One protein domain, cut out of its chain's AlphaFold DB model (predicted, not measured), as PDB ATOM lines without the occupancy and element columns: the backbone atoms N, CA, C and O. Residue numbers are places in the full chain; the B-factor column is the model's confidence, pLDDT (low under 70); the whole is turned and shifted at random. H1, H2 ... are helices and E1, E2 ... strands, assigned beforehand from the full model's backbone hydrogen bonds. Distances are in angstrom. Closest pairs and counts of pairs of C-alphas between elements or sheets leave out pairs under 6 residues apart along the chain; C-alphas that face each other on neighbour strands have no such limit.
ATOM      1  N   HIS A  28     -19.791  44.414 100.366       97.38
ATOM      2  CA  HIS A  28     -20.701  45.155  99.496       97.38
ATOM      3  C   HIS A  28     -21.343  44.283  98.412       97.38
ATOM      4  O   HIS A  28     -22.345  44.687  97.834       97.38
ATOM      5  N   SER A  29     -20.796  43.096  98.128       97.19
ATOM      6  CA  SER A  29     -21.388  42.151  97.168       97.19
ATOM      7  C   SER A  29     -22.623  41.450  97.736       97.19
ATOM      8  O   SER A  29     -23.490  41.034  96.974       97.19
ATOM      9  N   LEU A  30     -22.724  41.334  99.066       95.75
ATOM     10  CA  LEU A  30     -23.748  40.519  99.726       95.75
ATOM     11  C   LEU A  30     -25.171  41.020  99.447       95.75
ATOM     12  O   LEU A  30     -26.085  40.215  99.314       95.75
ATOM     13  N   GLN A  31     -25.344  42.333  99.275       95.62
ATOM     14  CA  GLN A  31     -26.637  42.954  98.956       95.62
ATOM     15  C   GLN A  31     -27.196  42.562  97.576       95.62
ATOM     16  O   GLN A  31     -28.363  42.828  97.289       95.62
ATOM     17  N   PHE A  32     -26.367  41.988  96.694       96.56
ATOM     18  CA  PHE A  32     -26.790  41.589  95.351       96.56
ATOM     19  C   PHE A  32     -27.224  40.126  95.258       96.56
ATOM     20  O   PHE A  32     -27.801  39.734  94.243       96.56
ATOM     21  N   ILE A  33     -26.991  39.336  96.309       95.31
ATOM     22  CA  ILE A  33     -27.406  37.936  96.346       95.31
ATOM     23  C   ILE A  33     -28.939  37.869  96.300       95.31
ATOM     24  O   ILE A  33     -29.626  38.552  97.053       95.31
ATOM     25  N   GLY A  34     -29.472  37.055  95.385       93.19
ATOM     26  CA  GLY A  34     -30.916  36.875  95.190       93.19
ATOM     27  C   GLY A  34     -31.605  37.953  94.343       93.19
ATOM     28  O   GLY A  34     -32.804  37.851  94.096       93.19
ATOM     29  N   ARG A  35     -30.888  38.975  93.859       95.62
ATOM     30  CA  ARG A  35     -31.474  39.977  92.959       95.62
ATOM     31  C   ARG A  35     -31.573  39.462  91.522       95.62
ATOM     32  O   ARG A  35     -30.582  39.022  90.950       95.62
ATOM     33  N   ASN A  36     -32.737  39.630  90.894       94.94
ATOM     34  CA  ASN A  36     -33.000  39.145  89.529       94.94
ATOM     35  C   ASN A  36     -32.114  39.784  88.445       94.94
ATOM     36  O   ASN A  36     -31.869  39.175  87.404       94.94
ATOM     37  N   ASP A  37     -31.643  41.011  88.680       95.50
ATOM     38  CA  ASP A  37     -30.793  41.773  87.763       95.50
ATOM     39  C   ASP A  37     -29.291  41.518  87.960       95.50
ATOM     40  O   ASP A  37     -28.466  42.135  87.278       95.50
ATOM     41  N   CYS A  38     -28.931  40.622  88.880       96.88
ATOM     42  CA  CYS A  38     -27.559  40.317  89.248       96.88
ATOM     43  C   CYS A  38     -27.291  38.806  89.203       96.88
ATOM     44  O   CYS A  38     -28.198  37.985  89.316       96.88
ATOM     45  N   THR A  39     -26.028  38.427  89.035       96.69
ATOM     46  CA  THR A  39     -25.577  37.034  89.129       96.69
ATOM     47  C   THR A  39     -24.169  36.978  89.726       96.69
ATOM     48  O   THR A  39     -23.390  37.920  89.522       96.69
ATOM     49  N   PRO A  40     -23.812  35.914  90.466       96.88
ATOM     50  CA  PRO A  40     -22.449  35.740  90.938       96.88
ATOM     51  C   PRO A  40     -21.496  35.716  89.752       96.88
ATOM     52  O   PRO A  40     -21.810  35.217  88.666       96.88
ATOM     53  N   LYS A  41     -20.323  36.292  89.954       94.06
ATOM     54  CA  LYS A  41     -19.268  36.314  88.958       94.06
ATOM     55  C   LYS A  41     -18.812  34.874  88.651       94.06
ATOM     56  O   LYS A  41     -18.322  34.207  89.554       94.06
ATOM     57  N   PRO A  42     -18.894  34.395  87.397       92.19
ATOM     58  CA  PRO A  42     -18.487  33.029  87.077       92.19
ATOM     59  C   PRO A  42     -16.965  32.868  87.117       92.19
ATOM     60  O   PRO A  42     -16.226  33.840  86.922       92.19
ATOM     61  N   MET A  43     -16.491  31.622  87.231       86.94
ATOM     62  CA  MET A  43     -15.056  31.293  87.278       86.94
ATOM     63  C   MET A  43     -14.253  31.924  86.121       86.94
ATOM     64  O   MET A  43     -13.112  32.360  86.315       86.94
ATOM     65  N   ILE A  44     -14.834  31.996  84.919       88.31
ATOM     66  CA  ILE A  44     -14.190  32.553  83.717       88.31
ATOM     67  C   ILE A  44     -13.982  34.075  83.783       88.31
ATOM     68  O   ILE A  44     -13.117  34.625  83.092       88.31
ATOM     69  N   CYS A  45     -14.746  34.773  84.624       91.38
ATOM     70  CA  CYS A  45     -14.583  36.196  84.848       91.38
ATOM     71  C   CYS A  45     -13.433  36.401  85.841       91.38
ATOM     72  O   CYS A  45     -13.441  35.890  86.959       91.38
ATOM     73  N   LYS A  46     -12.412  37.174  85.465       91.50
ATOM     74  CA  LYS A  46     -11.235  37.424  86.323       91.50
ATOM     75  C   LYS A  46     -11.130  38.865  86.832       91.50
ATOM     76  O   LYS A  46     -10.279  39.157  87.670       91.50
ATOM     77  N   PHE A  47     -12.049  39.736  86.415       94.94
ATOM     78  CA  PHE A  47     -12.145  41.126  86.871       94.94
ATOM     79  C   PHE A  47     -12.468  41.231  88.373       94.94
ATOM     80  O   PHE A  47     -12.899  40.260  89.001       94.94
ATOM     81  N   LYS A  48     -12.207  42.390  88.980       95.88
ATOM     82  CA  LYS A  48     -12.381  42.606  90.425       95.88
ATOM     83  C   LYS A  48     -13.697  43.318  90.727       95.88
ATOM     84  O   LYS A  48     -14.182  44.095  89.909       95.88
ATOM     85  N   THR A  49     -14.259  43.045  91.902       97.25
ATOM     86  CA  THR A  49     -15.383  43.821  92.430       97.25
ATOM     87  C   THR A  49     -14.892  45.142  93.011       97.25
ATOM     88  O   THR A  49     -13.789  45.211  93.556       97.25
ATOM     89  N   ALA A  50     -15.699  46.191  92.892       97.81
ATOM     90  CA  ALA A  50     -15.436  47.475  93.519       97.81
ATOM     91  C   ALA A  50     -15.568  47.367  95.043       97.81
ATOM     92  O   ALA A  50     -16.526  46.789  95.561       97.81
ATOM     93  N   ASN A  51     -14.635  47.968  95.773       97.44
ATOM     94  CA  ASN A  51     -14.692  48.087  97.230       97.44
ATOM     95  C   ASN A  51     -15.529  49.288  97.680       97.44
ATOM     96  O   ASN A  51     -15.941  49.341  98.830       97.44
ATOM     97  N   ARG A  52     -15.755  50.271  96.803       97.19
ATOM     98  CA  ARG A  52     -16.476  51.505  97.127       97.19
ATOM     99  C   ARG A  52     -17.178  52.081  95.903       97.19
ATOM    100  O   ARG A  52     -16.838  51.755  94.767       97.19
ATOM    101  N   ASN A  53     -18.133  52.965  96.158       97.06
ATOM    102  CA  ASN A  53     -18.779  53.766  95.126       97.06
ATOM    103  C   ASN A  53     -17.778  54.743  94.496       97.06
ATOM    104  O   ASN A  53     -16.802  55.145  95.130       97.06
ATOM    105  N   SER A  54     -18.013  55.128  93.245       94.12
ATOM    106  CA  SER A  54     -17.124  56.021  92.494       94.12
ATOM    107  C   SER A  54     -17.943  56.946  91.608       94.12
ATOM    108  O   SER A  54     -18.943  56.516  91.043       94.12
ATOM    109  N   ASN A  55     -17.535  58.211  91.480       89.00
ATOM    110  CA  ASN A  55     -18.187  59.204  90.616       89.00
ATOM    111  C   ASN A  55     -19.712  59.314  90.841       89.00
ATOM    112  O   ASN A  55     -20.475  59.384  89.881       89.00
ATOM    113  N   ASN A  56     -20.154  59.283  92.106       89.94
ATOM    114  CA  ASN A  56     -21.567  59.266  92.524       89.94
ATOM    115  C   ASN A  56     -22.388  58.058  92.027       89.94
ATOM    116  O   ASN A  56     -23.612  58.098  92.057       89.94
ATOM    117  N   ARG A  57     -21.733  56.971  91.600       93.62
ATOM    118  CA  ARG A  57     -22.374  55.728  91.145       93.62
ATOM    119  C   ARG A  57     -22.397  54.664  92.234       93.62
ATOM    120  O   ARG A  57     -21.409  54.485  92.952       93.62
ATOM    121  N   GLN A  58     -23.502  53.926  92.318       94.81
ATOM    122  CA  GLN A  58     -23.715  52.851  93.289       94.81
ATOM    123  C   GLN A  58     -23.157  51.522  92.764       94.81
ATOM    124  O   GLN A  58     -23.893  50.635  92.339       94.81
ATOM    125  N   ILE A  59     -21.830  51.404  92.774       97.44
ATOM    126  CA  ILE A  59     -21.107  50.284  92.151       97.44
ATOM    127  C   ILE A  59     -20.373  49.385  93.149       97.44
ATOM    128  O   ILE A  59     -19.848  48.346  92.750       97.44
ATOM    129  N   ALA A  60     -20.308  49.756  94.432       97.94
ATOM    130  CA  ALA A  60     -19.639  48.954  95.455       97.94
ATOM    131  C   ALA A  60     -20.225  47.533  95.502       97.94
ATOM    132  O   ALA A  60     -21.432  47.365  95.646       97.94
ATOM    133  N   GLY A  61     -19.368  46.513  95.402       97.62
ATOM    134  CA  GLY A  61     -19.757  45.098  95.376       97.62
ATOM    135  C   GLY A  61     -20.033  44.516  93.986       97.62
ATOM    136  O   GLY A  61     -20.077  43.294  93.848       97.62
ATOM    137  N   LEU A  62     -20.146  45.348  92.950       98.31
ATOM    138  CA  LEU A  62     -20.256  44.894  91.562       98.31
ATOM    139  C   LEU A  62     -18.877  44.758  90.919       98.31
ATOM    140  O   LEU A  62     -17.910  45.397  91.334       98.31
ATOM    141  N   VAL A  63     -18.775  43.929  89.887       97.56
ATOM    142  CA  VAL A  63     -17.594  43.858  89.022       97.56
ATOM    143  C   VAL A  63     -17.591  45.074  88.101       97.56
ATOM    144  O   VAL A  63     -18.565  45.313  87.391       97.56
ATOM    145  N   VAL A  64     -16.498  45.839  88.101       96.06
ATOM    146  CA  VAL A  64     -16.425  47.121  87.380       96.06
ATOM    147  C   VAL A  64     -15.188  47.219  86.502       96.06
ATOM    148  O   VAL A  64     -14.164  46.578  86.759       96.06
ATOM    149  N   SER A  65     -15.286  48.052  85.471       94.69
ATOM    150  CA  SER A  65     -14.159  48.426  84.631       94.69
ATOM    151  C   SER A  65     -13.125  49.220  85.418       94.69
ATOM    152  O   SER A  65     -13.429  50.271  85.988       94.69
ATOM    153  N   TYR A  66     -11.881  48.734  85.410       95.06
ATOM    154  CA  TYR A  66     -10.759  49.473  85.983       95.06
ATOM    155  C   TYR A  66     -10.476  50.761  85.210       95.06
ATOM    156  O   TYR A  66     -10.206  51.785  85.824       95.06
ATOM    157  N   GLU A  67     -10.605  50.731  83.881       92.75
ATOM    158  CA  GLU A  67     -10.391  51.896  83.013       92.75
ATOM    159  C   GLU A  67     -11.347  53.051  83.357       92.75
ATOM    160  O   GLU A  67     -10.977  54.217  83.256       92.75
ATOM    161  N   MET A  68     -12.563  52.735  83.810       93.50
ATOM    162  CA  MET A  68     -13.597  53.729  84.116       93.50
ATOM    163  C   MET A  68     -13.646  54.124  85.595       93.50
ATOM    164  O   MET A  68     -13.981  55.264  85.922       93.50
ATOM    165  N   HIS A  69     -13.322  53.193  86.496       96.06
ATOM    166  CA  HIS A  69     -13.417  53.392  87.943       96.06
ATOM    167  C   HIS A  69     -12.156  52.923  88.690       96.06
ATOM    168  O   HIS A  69     -12.263  52.115  89.617       96.06
ATOM    169  N   PRO A  70     -10.958  53.453  88.378       95.88
ATOM    170  CA  PRO A  70      -9.715  53.000  89.014       95.88
ATOM    171  C   PRO A  70      -9.707  53.250  90.532       95.88
ATOM    172  O   PRO A  70      -9.178  52.454  91.306       95.88
ATOM    173  N   ASN A  71     -10.394  54.304  90.981       96.12
ATOM    174  CA  ASN A  71     -10.486  54.694  92.392       96.12
ATOM    175  C   ASN A  71     -11.505  53.870  93.204       96.12
ATOM    176  O   ASN A  71     -11.671  54.101  94.401       96.12
ATOM    177  N   ALA A  72     -12.216  52.924  92.578       97.44
ATOM    178  CA  ALA A  72     -13.201  52.086  93.261       97.44
ATOM    179  C   ALA A  72     -12.575  50.891  94.008       97.44
ATOM    180  O   ALA A  72     -13.273  50.190  94.744       97.44
ATOM    181  N   PHE A  73     -11.272  50.650  93.842       96.62
ATOM    182  CA  PHE A  73     -10.574  49.481  94.377       96.62
ATOM    183  C   PHE A  73      -9.648  49.854  95.533       96.62
ATOM    184  O   PHE A  73      -8.935  50.848  95.479       96.62
ATOM    185  N   GLU A  74      -9.588  49.012  96.563       94.38
ATOM    186  CA  GLU A  74      -8.552  49.117  97.605       94.38
ATOM    187  C   GLU A  74      -7.172  48.680  97.104       94.38
ATOM    188  O   GLU A  74      -6.148  49.145  97.595       94.38
ATOM    189  N   LYS A  75      -7.143  47.769  96.123       92.88
ATOM    190  CA  LYS A  75      -5.923  47.238  95.496       92.88
ATOM    191  C   LYS A  75      -5.957  47.500  93.984       92.88
ATOM    192  O   LYS A  75      -6.138  46.541  93.225       92.88
ATOM    193  N   PRO A  76      -5.815  48.765  93.543       94.75
ATOM    194  CA  PRO A  76      -5.964  49.155  92.137       94.75
ATOM    195  C   PRO A  76      -5.023  48.378  91.206       94.75
ATOM    196  O   PRO A  76      -5.490  47.798  90.235       94.75
ATOM    197  N   GLU A  77      -3.760  48.200  91.590       95.69
ATOM    198  CA  GLU A  77      -2.751  47.371  90.900       95.69
ATOM    199  C   GLU A  77      -3.257  45.957  90.545       95.69
ATOM    200  O   GLU A  77      -3.049  45.430  89.449       95.69
ATOM    201  N   SER A  78      -3.972  45.309  91.475       92.00
ATOM    202  CA  SER A  78      -4.529  43.977  91.226       92.00
ATOM    203  C   SER A  78      -5.717  44.016  90.270       92.00
ATOM    204  O   SER A  78      -5.944  43.013  89.591       92.00
ATOM    205  N   ALA A  79      -6.511  45.085  90.272       95.00
ATOM    206  CA  ALA A  79      -7.632  45.247  89.352       95.00
ATOM    207  C   ALA A  79      -7.118  45.557  87.941       95.00
ATOM    208  O   ALA A  79      -7.517  44.882  86.993       95.00
ATOM    209  N   GLU A  80      -6.149  46.466  87.831       96.31
ATOM    210  CA  GLU A  80      -5.449  46.825  86.599       96.31
ATOM    211  C   GLU A  80      -4.826  45.610  85.918       96.31
ATOM    212  O   GLU A  80      -5.101  45.334  84.751       96.31
ATOM    213  N   LYS A  81      -4.054  44.816  86.668       95.31
ATOM    214  CA  LYS A  81      -3.405  43.612  86.139       95.31
ATOM    215  C   LYS A  81      -4.403  42.636  85.512       95.31
ATOM    216  O   LYS A  81      -4.120  42.042  84.473       95.31
ATOM    217  N   GLN A  82      -5.556  42.429  86.152       94.38
ATOM    218  CA  GLN A  82      -6.599  41.556  85.605       94.38
ATOM    219  C   GLN A  82      -7.293  42.207  84.405       94.38
ATOM    220  O   GLN A  82      -7.574  41.522  83.426       94.38
ATOM    221  N   TRP A  83      -7.528  43.521  84.456       94.56
ATOM    222  CA  TRP A  83      -8.115  44.274  83.353       94.56
ATOM    223  C   TRP A  83      -7.271  44.159  82.082       94.56
ATOM    224  O   TRP A  83      -7.762  43.652  81.078       94.56
ATOM    225  N   ILE A  84      -5.983  44.505  82.154       93.31
ATOM    226  CA  ILE A  84      -5.042  44.427  81.024       93.31
ATOM    227  C   ILE A  84      -5.001  43.014  80.431       93.31
ATOM    228  O   ILE A  84      -4.981  42.848  79.215       93.31
ATOM    229  N   LYS A  85      -5.020  41.982  81.285       92.56
ATOM    230  CA  LYS A  85      -4.919  40.588  80.843       92.56
ATOM    231  C   LYS A  85      -6.179  40.073  80.136       92.56
ATOM    232  O   LYS A  85      -6.057  39.242  79.239       92.56
ATOM    233  N   TYR A  86      -7.371  40.499  80.558       91.00
ATOM    234  CA  TYR A  86      -8.626  39.853  80.148       91.00
ATOM    235  C   TYR A  86      -9.603  40.757  79.386       91.00
ATOM    236  O   TYR A  86     -10.473  40.226  78.701       91.00
ATOM    237  N   ALA A  87      -9.494  42.086  79.459       90.44
ATOM    238  CA  ALA A  87     -10.468  42.989  78.835       90.44
ATOM    239  C   ALA A  87     -10.538  42.820  77.310       90.44
ATOM    240  O   ALA A  87     -11.632  42.780  76.752       90.44
ATOM    241  N   SER A  88      -9.392  42.643  76.643       86.88
ATOM    242  CA  SER A  88      -9.329  42.402  75.194       86.88
ATOM    243  C   SER A  88      -9.959  41.066  74.789       86.88
ATOM    244  O   SER A  88     -10.655  41.012  73.781       86.88
ATOM    245  N   LYS A  89      -9.781  40.008  75.598       87.38
ATOM    246  CA  LYS A  89     -10.382  38.680  75.366       87.38
ATOM    247  C   LYS A  89     -11.910  38.751  75.287       87.38
ATOM    248  O   LYS A  89     -12.515  37.992  74.540       87.38
ATOM    249  N   TYR A  90     -12.515  39.639  76.072       85.50
ATOM    250  CA  TYR A  90     -13.967  39.783  76.172       85.50
ATOM    251  C   TYR A  90     -14.505  41.028  75.451       85.50
ATOM    252  O   TYR A  90     -15.661  41.378  75.653       85.50
ATOM    253  N   PHE A  91     -13.685  41.701  74.632       85.12
ATOM    254  CA  PHE A  91     -14.054  42.928  73.911       85.12
ATOM    255  C   PHE A  91     -14.611  44.047  74.815       85.12
ATOM    256  O   PHE A  91     -15.455  44.839  74.410       85.12
ATOM    257  N   LEU A  92     -14.120  44.135  76.056       84.69
ATOM    258  CA  LEU A  92     -14.582  45.099  77.067       84.69
ATOM    259  C   LEU A  92     -13.788  46.414  77.067       84.69
ATOM    260  O   LEU A  92     -13.914  47.211  77.994       84.69
ATOM    261  N   THR A  93     -12.941  46.640  76.063       76.94
ATOM    262  CA  THR A  93     -12.148  47.872  75.963       76.94
ATOM    263  C   THR A  93     -12.971  48.990  75.328       76.94
ATOM    264  O   THR A  93     -13.711  48.756  74.370       76.94
ATOM    265  N   LEU A  94     -12.799  50.234  75.799       69.75
ATOM    266  CA  LEU A  94     -13.520  51.400  75.259       69.75
ATOM    267  C   LEU A  94     -13.285  51.627  73.751       69.75
ATOM    268  O   LEU A  94     -14.038  52.345  73.102       69.75
ATOM    269  N   ARG A  95     -12.243  51.011  73.179       62.75
ATOM    270  CA  ARG A  95     -11.860  51.138  71.766       62.75
ATOM    271  C   ARG A  95     -12.577  50.156  70.827       62.75
ATOM    272  O   ARG A  95     -12.469  50.327  69.621       62.75
ATOM    273  N   GLN A  96     -13.276  49.138  71.342       60.50
ATOM    274  CA  GLN A  96     -13.848  48.026  70.553       60.50
ATOM    275  C   GLN A  96     -15.395  48.020  70.514       60.50
ATOM    276  O   GLN A  96     -16.025  46.983  70.343       60.50
ATOM    277  N   MET A  97     -16.014  49.184  70.691       58.66
ATOM    278  CA  MET A  97     -17.454  49.374  70.926       58.66
ATOM    279  C   MET A  97     -18.322  49.306  69.652       58.66
ATOM    280  O   MET A  97     -17.869  49.798  68.619       58.66
ATOM    281  N   PRO A  98     -19.565  48.760  69.709       49.59
ATOM    282  CA  PRO A  98     -20.598  49.184  70.665       49.59
ATOM    283  C   PRO A  98     -21.411  48.025  71.270       49.59
ATOM    284  O   PRO A  98     -22.238  47.425  70.595       49.59
ATOM    285  N   LEU A  99     -21.273  47.747  72.566       55.91
ATOM    286  CA  LEU A  99     -22.235  46.893  73.271       55.91
ATOM    287  C   LEU A  99     -22.586  47.543  74.603       55.91
ATOM    288  O   LEU A  99     -21.944  47.311  75.626       55.91
ATOM    289  N   HIS A 100     -23.616  48.386  74.564       66.50
ATOM    290  CA  HIS A 100     -24.398  48.684  75.753       66.50
ATOM    291  C   HIS A 100     -25.064  47.372  76.190       66.50
ATOM    292  O   HIS A 100     -25.781  46.779  75.389       66.50
ATOM    293  N   LYS A 101     -24.755  46.900  77.410       70.38
ATOM    294  CA  LYS A 101     -25.408  45.778  78.115       70.38
ATOM    295  C   LYS A 101     -26.017  44.703  77.181       70.38
ATOM    296  O   LYS A 101     -27.240  44.639  77.034       70.38
ATOM    297  N   PRO A 102     -25.189  43.875  76.521       73.81
ATOM    298  CA  PRO A 102     -25.683  42.870  75.596       73.81
ATOM    299  C   PRO A 102     -26.562  41.853  76.325       73.81
ATOM    300  O   PRO A 102     -26.313  41.506  77.481       73.81
ATOM    301  N   SER A 103     -27.581  41.345  75.631       79.06
ATOM    302  CA  SER A 103     -28.449  40.288  76.164       79.06
ATOM    303  C   SER A 103     -27.747  38.931  76.266       79.06
ATOM    304  O   SER A 103     -28.265  38.047  76.937       79.06
ATOM    305  N   TYR A 104     -26.587  38.765  75.618       85.19
ATOM    306  CA  TYR A 104     -25.787  37.542  75.641       85.19
ATOM    307  C   TYR A 104     -24.288  37.849  75.739       85.19
ATOM    308  O   TYR A 104     -23.792  38.767  75.083       85.19
ATOM    309  N   GLY A 105     -23.566  37.046  76.515       89.38
ATOM    310  CA  GLY A 105     -22.133  37.168  76.739       89.38
ATOM    311  C   GLY A 105     -21.758  38.306  77.686       89.38
ATOM    312  O   GLY A 105     -22.601  38.920  78.344       89.38
ATOM    313  N   PHE A 106     -20.453  38.561  77.785       91.94
ATOM    314  CA  PHE A 106     -19.938  39.670  78.580       91.94
ATOM    315  C   PHE A 106     -20.251  41.013  77.925       91.94
ATOM    316  O   PHE A 106     -20.141  41.164  76.711       91.94
ATOM    317  N   GLY A 107     -20.530  42.020  78.747       91.44
ATOM    318  CA  GLY A 107     -20.570  43.398  78.279       91.44
ATOM    319  C   GLY A 107     -20.372  44.422  79.376       91.44
ATOM    320  O   GLY A 107     -20.156  44.081  80.539       91.44
ATOM    321  N   LEU A 108     -20.445  45.690  78.989       91.56
ATOM    322  CA  LEU A 108     -20.166  46.831  79.849       91.56
ATOM    323  C   LEU A 108     -21.374  47.771  79.846       91.56
ATOM    324  O   LEU A 108     -21.924  48.092  78.790       91.56
ATOM    325  N   ASP A 109     -21.815  48.195  81.026       92.19
ATOM    326  CA  ASP A 109     -22.839  49.228  81.128       92.19
ATOM    327  C   ASP A 109     -22.213  50.591  80.836       92.19
ATOM    328  O   ASP A 109     -21.312  51.049  81.534       92.19
ATOM    329  N   LEU A 110     -22.670  51.226  79.766       90.31
ATOM    330  CA  LEU A 110     -22.137  52.494  79.274       90.31
ATOM    331  C   LEU A 110     -23.191  53.578  79.165       90.31
ATOM    332  O   LEU A 110     -22.913  54.657  78.636       90.31
ATOM    333  N   ASP A 111     -24.392  53.307  79.671       89.50
ATOM    334  CA  ASP A 111     -25.367  54.368  79.819       89.50
ATOM    335  C   ASP A 111     -24.891  55.310  80.925       89.50
ATOM    336  O   ASP A 111     -24.833  54.961  82.101       89.50
ATOM    337  N   LYS A 112     -24.529  56.533  80.535       90.31
ATOM    338  CA  LYS A 112     -24.110  57.578  81.471       90.31
ATOM    339  C   LYS A 112     -25.252  58.035  82.378       90.31
ATOM    340  O   LYS A 112     -24.979  58.765  83.321       90.31
ATOM    341  N   ALA A 113     -26.505  57.671  82.126       91.00
ATOM    342  CA  ALA A 113     -27.581  57.881  83.086       91.00
ATOM    343  C   ALA A 113     -27.614  56.776  84.157       91.00
ATOM    344  O   ALA A 113     -27.962  57.068  85.298       91.00
ATOM    345  N   SER A 114     -27.166  55.555  83.842       92.19
ATOM    346  CA  SER A 114     -27.176  54.402  84.752       92.19
ATOM    347  C   SER A 114     -26.322  54.618  86.003       92.19
ATOM    348  O   SER A 114     -25.130  54.927  85.933       92.19
ATOM    349  N   ASP A 115     -26.891  54.330  87.175       94.44
ATOM    350  CA  ASP A 115     -26.155  54.254  88.447       94.44
ATOM    351  C   ASP A 115     -25.094  53.146  88.475       94.44
ATOM    352  O   ASP A 115     -24.280  53.095  89.398       94.44
ATOM    353  N   ARG A 116     -25.087  52.281  87.456       95.19
ATOM    354  CA  ARG A 116     -24.150  51.171  87.262       95.19
ATOM    355  C   ARG A 116     -23.264  51.360  86.038       95.19
ATOM    356  O   ARG A 116     -22.664  50.396  85.565       95.19
ATOM    357  N   TYR A 117     -23.156  52.591  85.538       94.38
ATOM    358  CA  TYR A 117     -22.171  52.956  84.525       94.38
ATOM    359  C   TYR A 117     -20.792  52.385  84.890       94.38
ATOM    360  O   TYR A 117     -20.333  52.531  86.019       94.38
ATOM    361  N   GLY A 118     -20.164  51.702  83.936       93.56
ATOM    362  CA  GLY A 118     -18.882  51.022  84.081       93.56
ATOM    363  C   GLY A 118     -18.931  49.632  84.722       93.56
ATOM    364  O   GLY A 118     -17.878  49.006  84.855       93.56
ATOM    365  N   CYS A 119     -20.101  49.111  85.102       95.88
ATOM    366  CA  CYS A 119     -20.231  47.743  85.603       95.88
ATOM    367  C   CYS A 119     -20.213  46.706  84.474       95.88
ATOM    368  O   CYS A 119     -20.781  46.907  83.400       95.88
ATOM    369  N   ILE A 120     -19.596  45.559  84.750       95.31
ATOM    370  CA  ILE A 120     -19.560  44.413  83.843       95.31
ATOM    371  C   ILE A 120     -20.835  43.589  84.019       95.31
ATOM    372  O   ILE A 120     -21.299  43.345  85.138       95.31
ATOM    373  N   THR A 121     -21.371  43.130  82.895       94.94
ATOM    374  CA  THR A 121     -22.543  42.261  82.821       94.94
ATOM    375  C   THR A 121     -22.210  40.944  82.135       94.94
ATOM    376  O   THR A 121     -21.239  40.864  81.379       94.94
ATOM    377  N   LEU A 122     -23.011  39.922  82.416       93.62
ATOM    378  CA  LEU A 122     -23.061  38.656  81.701       93.62
ATOM    379  C   LEU A 122     -24.525  38.345  81.412       93.62
ATOM    380  O   LEU A 122     -25.331  38.340  82.343       93.62
ATOM    381  N   ASP A 123     -24.863  38.140  80.141       92.44
ATOM    382  CA  ASP A 123     -26.236  37.862  79.695       92.44
ATOM    383  C   ASP A 123     -27.242  38.894  80.248       92.44
ATOM    384  O   ASP A 123     -28.301  38.574  80.789       92.44
ATOM    385  N   GLY A 124     -26.854  40.174  80.209       91.44
ATOM    386  CA  GLY A 124     -27.654  41.284  80.728       91.44
ATOM    387  C   GLY A 124     -27.775  41.370  82.259       91.44
ATOM    388  O   GLY A 124     -28.459  42.269  82.752       91.44
ATOM    389  N   LYS A 125     -27.116  40.510  83.042       95.56
ATOM    390  CA  LYS A 125     -27.093  40.594  84.515       95.56
ATOM    391  C   LYS A 125     -25.782  41.173  85.018       95.56
ATOM    392  O   LYS A 125     -24.718  40.847  84.502       95.56
ATOM    393  N   TYR A 126     -25.837  42.018  86.041       97.00
ATOM    394  CA  TYR A 126     -24.626  42.563  86.655       97.00
ATOM    395  C   TYR A 126     -23.912  41.507  87.487       97.00
ATOM    396  O   TYR A 126     -24.542  40.728  88.202       97.00
ATOM    397  N   LEU A 127     -22.588  41.498  87.406       97.50
ATOM    398  CA  LEU A 127     -21.778  40.546  88.150       97.50
ATOM    399  C   LEU A 127     -21.452  41.088  89.542       97.50
ATOM    400  O   LEU A 127     -21.029  42.239  89.670       97.50
ATOM    401  N   PHE A 128     -21.576  40.251  90.568       97.50
ATOM    402  CA  PHE A 128     -21.149  40.554  91.939       97.50
ATOM    403  C   PHE A 128     -20.225  39.461  92.495       97.50
ATOM    404  O   PHE A 128     -20.006  38.435  91.850       97.50
ATOM    405  N   GLY A 129     -19.632  39.705  93.665       94.81
ATOM    406  CA  GLY A 129     -18.703  38.768  94.301       94.81
ATOM    407  C   GLY A 129     -19.344  37.436  94.699       94.81
ATOM    408  O   GLY A 129     -20.399  37.406  95.324       94.81
TER     409      GLY A 129
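AT A GLANCE: This is residues 28 to 129 of the 248 residues of an uncharacterized protein of Dyadobacter psychrophilus (UniProt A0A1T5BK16). This rounded, compact domain has little regular structure: a small sheet of short strands, H1 over its E1 and E4 side, H2 off the sheet, and a loop, residues 41 to 75, winding through the middle. Named elements, mixed helices and strands, hold 29 of 102 printed residues, in the order H1, E1, H2, E2, E3, E4; the mixed sheet runs E1, E4, E3, E2. The radius of gyration of the C-alphas is 12.0 A, the spans 31 by 30 by 29 A.

IN THESE COORDINATES: H1, residues 28 to 32, begins at C-alpha 28 (-20.701, 45.155, 99.496). E1 is residues 38 to 40. H2, residues 76 to 86, spans 15.4 A from first to last C-alpha. E2 is residues 106 to 108, E3 120 to 122, and E4 125 to 128, ending at C-alpha 128 (-21.149, 40.554, 91.939).

HOW THE PARTS SIT: E1 and E4 are parallel at 46 degrees; N 39 and O 126 are within hydrogen-bond range, 2.9 A. E4 and E3 meet only at a point, where C-alphas 126 and 121 face each other at 4.4 A. E3 and E2 form an antiparallel hairpin; N 121 and O 107 are 2.8 A apart. H1 is on the sheet, height 8.7 A, only just over E4 with 3 C-alphas; their closest C-alphas, Ser 29 and Phe 128, are 5.5 A apart. H2 is not on the sheet and is apart from H1. O i to N i+4 pairs within range number 0 of 1 in H1, with 1 of 2 O i to N i+3, and 6 of 7 in H2.

THE WHOLE: The printed part has no cut. The links E1 to H2, H2 to E2 and E2 to E3 are long. The farthest C-alphas, Gly 34 and Arg 95, are 33.4 A apart. Residues 94 to 100 have pLDDT under 70.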